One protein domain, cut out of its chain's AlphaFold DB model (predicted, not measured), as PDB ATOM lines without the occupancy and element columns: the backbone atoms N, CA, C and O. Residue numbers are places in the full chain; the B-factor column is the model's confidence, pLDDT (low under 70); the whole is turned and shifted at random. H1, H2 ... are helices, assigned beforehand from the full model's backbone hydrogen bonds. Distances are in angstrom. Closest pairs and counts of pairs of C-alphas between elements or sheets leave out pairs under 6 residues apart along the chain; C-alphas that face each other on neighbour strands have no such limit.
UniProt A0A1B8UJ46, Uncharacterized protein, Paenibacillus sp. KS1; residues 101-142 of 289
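This is residues 101 to 142 of the 289 residues of an uncharacterized protein of Paenibacillus sp. KS1 (UniProt A0A1B8UJ46). A small horseshoe-like fold: H1 makes the base, the looped stretch of residues 101 to 115 rises at one end of it, and H2 folds back at the other end. After H2, residues 136 to 142 form a tail with no named element. The printed part has 42 residues with two named helices, H1 then H2, and no named strand; the class is all helix, though under half of the residues, 18 of 42, are in named elements. It is compact, with a radius of gyration of the C-alphas of 10.2 A, and rounded, with spans of 30 by 21 by 15 A.

Residues 101 to 115 hold no named element, and their C-alphas lie 5 to 15 A from the mean of all C-alphas. H1, residues 116 to 125, follows, and a tight link of 2 residues joins it to H2, residues 128 to 135. H1 and H2 are close but not clearly touching, with 2 pairs of C-alphas within 8 A. Their closest C-alphas, those of Val 123 and Ser 131, are 5.6 A apart. The two helices run opposite ways at a steep tilt of 41 degrees. In H1 and H2 every O i to N i+4 pair is within hydrogen-bond range.

The printed part begins with C-alpha 101 at (34.250, 24.245, 71.598). H1 begins with C-alpha 116 at (26.354, 18.628, 71.502) and measures 14.3 A from first to last C-alpha. H2 measures 10.4 A and ends with C-alpha 135 at (32.575, 29.096, 71.970).

The two C-alphas farthest apart, those of Glu 112 and Asp 141, are 30.6 A apart. The printed part has no cut. The mean pLDDT of the printed part is 87.4, and residues 141 to 142 are under 70.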
ATOM      1  N   VAL A 101      35.138  25.219  70.950       95.19
ATOM      2  CA  VAL A 101      34.250  24.245  71.598       95.19
ATOM      3  C   VAL A 101      33.682  23.246  70.595       95.19
ATOM      4  O   VAL A 101      33.692  22.052  70.881       95.19
ATOM      5  N   LEU A 102      33.228  23.706  69.429       95.38
ATOM      6  CA  LEU A 102      32.866  22.828  68.312       95.38
ATOM      7  C   LEU A 102      34.068  22.756  67.372       95.38
ATOM      8  O   LEU A 102      34.555  23.790  66.919       95.38
ATOM      9  N   GLN A 103      34.573  21.554  67.121       94.44
ATOM     10  CA  GLN A 103      35.684  21.349  66.199       94.44
ATOM     11  C   GLN A 103      35.198  21.410  64.748       94.44
ATOM     12  O   GLN A 103      34.016  21.219  64.456       94.44
ATOM     13  N   ASP A 104      36.132  21.623  63.822       91.00
ATOM     14  CA  ASP A 104      35.827  21.709  62.390       91.00
ATOM     15  C   ASP A 104      35.309  20.366  61.815       91.00
ATOM     16  O   ASP A 104      34.637  20.351  60.787       91.00
ATOM     17  N   ASP A 105      35.565  19.238  62.493       93.19
ATOM     18  CA  ASP A 105      35.015  17.910  62.163       93.19
ATOM     19  C   ASP A 105      33.623  17.643  62.779       93.19
ATOM     20  O   ASP A 105      33.045  16.571  62.595       93.19
ATOM     21  N   GLY A 106      33.069  18.623  63.500       91.88
ATOM     22  CA  GLY A 106      31.762  18.555  64.149       91.88
ATOM     23  C   GLY A 106      31.755  17.918  65.542       91.88
ATOM     24  O   GLY A 106      30.682  17.857  66.154       91.88
ATOM     25  N   THR A 107      32.904  17.472  66.059       95.38
ATOM     26  CA  THR A 107      33.030  16.937  67.424       95.38
ATOM     27  C   THR A 107      33.090  18.050  68.472       95.38
ATOM     28  O   THR A 107      33.445  19.196  68.186       95.38
ATOM     29  N   MET A 108      32.718  17.732  69.714       96.81
ATOM     30  CA  MET A 108      32.836  18.657  70.844       96.81
ATOM     31  C   MET A 108      34.236  18.560  71.454       96.81
ATOM     32  O   MET A 108      34.768  17.465  71.606       96.81
ATOM     33  N   LEU A 109      34.810  19.691  71.877       95.69
ATOM     34  CA  LEU A 109      36.124  19.743  72.532       95.69
ATOM     35  C   LEU A 109      36.191  18.847  73.776       95.69
ATOM     36  O   LEU A 109      37.212  18.217  74.038       95.69
ATOM     37  N   CYS A 110      35.112  18.838  74.559       95.62
ATOM     38  CA  CYS A 110      34.961  18.011  75.747       95.62
ATOM     39  C   CYS A 110      33.473  17.729  75.984       95.62
ATOM     40  O   CYS A 110      32.763  18.534  76.591       95.62
ATOM     41  N   GLU A 111      32.995  16.597  75.472       93.88
ATOM     42  CA  GLU A 111      31.579  16.217  75.533       93.88
ATOM     43  C   GLU A 111      31.084  15.978  76.969       93.88
ATOM     44  O   GLU A 111      29.931  16.276  77.278       93.88
ATOM     45  N   GLU A 112      31.972  15.543  77.870       95.81
ATOM     46  CA  GLU A 112      31.678  15.369  79.301       95.81
ATOM     47  C   GLU A 112      31.334  16.693  80.005       95.81
ATOM     48  O   GLU A 112      30.567  16.707  80.966       95.81
ATOM     49  N   VAL A 113      31.884  17.815  79.526       94.12
ATOM     50  CA  VAL A 113      31.621  19.155  80.073       94.12
ATOM     51  C   VAL A 113      30.462  19.832  79.343       94.12
ATOM     52  O   VAL A 113      29.649  20.521  79.964       94.12
ATOM     53  N   LEU A 114      30.377  19.668  78.020       95.06
ATOM     54  CA  LEU A 114      29.325  20.260  77.204       95.06
ATOM     55  C   LEU A 114      28.953  19.336  76.043       95.06
ATOM     56  O   LEU A 114      29.637  19.294  75.020       95.06
ATOM     57  N   SER A 115      27.819  18.647  76.188       96.56
ATOM     58  CA  SER A 115      27.271  17.801  75.128       96.56
ATOM     59  C   SER A 115      26.845  18.620  73.912       96.56
ATOM     60  O   SER A 115      26.506  19.805  74.027       96.56
ATOM     61  N   ARG A 116      26.796  17.974  72.741       95.94
ATOM     62  CA  ARG A 116      26.354  18.628  71.502       95.94
ATOM     63  C   ARG A 116      24.941  19.206  71.621       95.94
ATOM     64  O   ARG A 116      24.709  20.346  71.234       95.94
ATOM     65  N   GLU A 117      24.023  18.459  72.229       95.69
ATOM     66  CA  GLU A 117      22.649  18.910  72.470       95.69
ATOM     67  C   GLU A 117      22.598  20.173  73.346       95.69
ATOM     68  O   GLU A 117      21.906  21.142  73.017       95.69
ATOM     69  N   SER A 118      23.375  20.196  74.435       95.75
ATOM     70  CA  SER A 118      23.442  21.348  75.341       95.75
ATOM     71  C   SER A 118      24.096  22.556  74.679       95.75
ATOM     72  O   SER A 118      23.658  23.687  74.897       95.75
ATOM     73  N   TYR A 119      25.133  22.332  73.869       94.69
ATOM     74  CA  TYR A 119      25.754  23.369  73.052       94.69
ATOM     75  C   TYR A 119      24.729  23.995  72.104       94.69
ATOM     76  O   TYR A 119      24.505  25.202  72.169       94.69
ATOM     77  N   ASP A 120      24.034  23.180  71.306       92.69
ATOM     78  CA  ASP A 120      23.048  23.665  70.341       92.69
ATOM     79  C   ASP A 120      21.892  24.411  71.039       92.69
ATOM     80  O   ASP A 120      21.411  25.430  70.543       92.69
ATOM     81  N   MET A 121      21.456  23.947  72.219       92.50
ATOM     82  CA  MET A 121      20.466  24.648  73.045       92.50
ATOM     83  C   MET A 121      20.965  26.028  73.497       92.50
ATOM     84  O   MET A 121      20.239  27.012  73.346       92.50
ATOM     85  N   LYS A 122      22.189  26.114  74.037       87.50
ATOM     86  CA  LYS A 122      22.778  27.382  74.500       87.50
ATOM     87  C   LYS A 122      22.989  28.352  73.342       87.50
ATOM     88  O   LYS A 122      22.606  29.509  73.459       87.50
ATOM     89  N   VAL A 123      23.514  27.879  72.210       86.69
ATOM     90  CA  VAL A 123      23.713  28.696  71.004       86.69
ATOM     91  C   VAL A 123      22.393  29.271  70.495       86.69
ATOM     92  O   VAL A 123      22.351  30.451  70.183       86.69
ATOM     93  N   ARG A 124      21.300  28.491  70.469       83.50
ATOM     94  CA  ARG A 124      19.970  29.000  70.073       83.50
ATOM     95  C   ARG A 124      19.426  30.079  71.011       83.50
ATOM     96  O   ARG A 124      18.678  30.942  70.563       83.50
ATOM     97  N   ALA A 125      19.742  29.994  72.303       75.06
ATOM     98  CA  ALA A 125      19.301  30.969  73.298       75.06
ATOM     99  C   ALA A 125      20.167  32.243  73.309       75.06
ATOM    100  O   ALA A 125      19.700  33.302  73.725       75.06
ATOM    101  N   MET A 126      21.424  32.145  72.875       74.94
ATOM    102  CA  MET A 126      22.370  33.256  72.799       74.94
ATOM    103  C   MET A 126      22.281  33.976  71.447       74.94
ATOM    104  O   MET A 126      21.916  33.400  70.427       74.94
ATOM    105  N   GLY A 127      22.669  35.254  71.412       70.06
ATOM    106  CA  GLY A 127      22.915  35.932  70.138       70.06
ATOM    107  C   GLY A 127      24.077  35.269  69.394       70.06
ATOM    108  O   GLY A 127      25.058  34.877  70.029       70.06
ATOM    109  N   ALA A 128      23.992  35.169  68.064       74.19
ATOM    110  CA  ALA A 128      24.994  34.482  67.243       74.19
ATOM    111  C   ALA A 128      26.424  34.980  67.523       74.19
ATOM    112  O   ALA A 128      27.321  34.168  67.739       74.19
ATOM    113  N   ASP A 129      26.617  36.295  67.629       72.56
ATOM    114  CA  ASP A 129      27.933  36.896  67.881       72.56
ATOM    115  C   ASP A 129      28.463  36.564  69.283       72.56
ATOM    116  O   ASP A 129      29.623  36.202  69.441       72.56
ATOM    117  N   ILE A 130      27.588  36.580  70.296       78.88
ATOM    118  CA  ILE A 130      27.940  36.207  71.674       78.88
ATOM    119  C   ILE A 130      28.297  34.719  71.745       78.88
ATOM    120  O   ILE A 130      29.239  34.333  72.436       78.88
ATOM    121  N   SER A 131      27.555  33.870  71.034       82.12
ATOM    122  CA  SER A 131      27.838  32.437  70.985       82.12
ATOM    123  C   SER A 131      29.170  32.147  70.281       82.12
ATOM    124  O   SER A 131      29.927  31.296  70.748       82.12
ATOM    125  N   SER A 132      29.502  32.894  69.222       86.75
ATOM    126  CA  SER A 132      30.770  32.736  68.502       86.75
ATOM    127  C   SER A 132      31.962  33.204  69.339       86.75
ATOM    128  O   SER A 132      32.955  32.485  69.463       86.75
ATOM    129  N   ALA A 133      31.814  34.337  70.025       88.38
ATOM    130  CA  ALA A 133      32.804  34.874  70.953       88.38
ATOM    131  C   ALA A 133      33.115  33.937  72.126       88.38
ATOM    132  O   ALA A 133      34.278  33.764  72.491       88.38
ATOM    133  N   ASN A 134      32.084  33.319  72.710       88.56
ATOM    134  CA  ASN A 134      32.235  32.410  73.847       88.56
ATOM    135  C   ASN A 134      32.771  31.029  73.454       88.56
ATOM    136  O   ASN A 134      33.503  30.413  74.223       88.56
ATOM    137  N   TYR A 135      32.367  30.508  72.292       92.06
ATOM    138  CA  TYR A 135      32.575  29.096  71.970       92.06
ATOM    139  C   TYR A 135      33.495  28.846  70.780       92.06
ATOM    140  O   TYR A 135      34.184  27.830  70.756       92.06
ATOM    141  N   GLN A 136      33.519  29.737  69.793       92.56
ATOM    142  CA  GLN A 136      34.231  29.522  68.528       92.56
ATOM    143  C   GLN A 136      35.479  30.383  68.377       92.56
ATOM    144  O   GLN A 136      36.162  30.302  67.359       92.56
ATOM    145  N   GLN A 137      35.808  31.150  69.419       91.50
ATOM    146  CA  GLN A 137      36.941  32.065  69.449       91.50
ATOM    147  C   GLN A 137      36.890  33.163  68.373       91.50
ATOM    148  O   GLN A 137      37.920  33.727  67.993       91.50
ATOM    149  N   GLU A 138      35.696  33.478  67.877       88.62
ATOM    150  CA  GLU A 138      35.500  34.552  66.912       88.62
ATOM    151  C   GLU A 138      35.140  35.831  67.667       88.62
ATOM    152  O   GLU A 138      34.055  35.898  68.248       88.62
ATOM    153  N   PRO A 139      36.027  36.838  67.708       84.81
ATOM    154  CA  PRO A 139      35.731  38.073  68.407       84.81
ATOM    155  C   PRO A 139      34.555  38.817  67.776       84.81
ATOM    156  O   PRO A 139      34.374  38.830  66.554       84.81
ATOM    157  N   ILE A 140      33.775  39.474  68.633       72.06
ATOM    158  CA  ILE A 140      32.563  40.209  68.243       72.06
ATOM    159  C   ILE A 140      32.888  41.310  67.215       72.06
ATOM    160  O   ILE A 140      32.094  41.569  66.312       72.06
ATOM    161  N   ASP A 141      34.073  41.916  67.298       65.31
ATOM    162  CA  ASP A 141      34.522  42.991  66.407       65.31
ATOM    163  C   ASP A 141      35.148  42.531  65.070       65.31
ATOM    164  O   ASP A 141      35.333  43.374  64.197       65.31
ATOM    165  N   ILE A 142      35.427  41.233  64.834       49.03
ATOM    166  CA  ILE A 142      35.807  40.747  63.483       49.03
ATOM    167  C   ILE A 142      34.609  40.842  62.531       49.03
ATOM    168  O   ILE A 142      34.775  40.976  61.317       49.03
TER     169      ILE A 142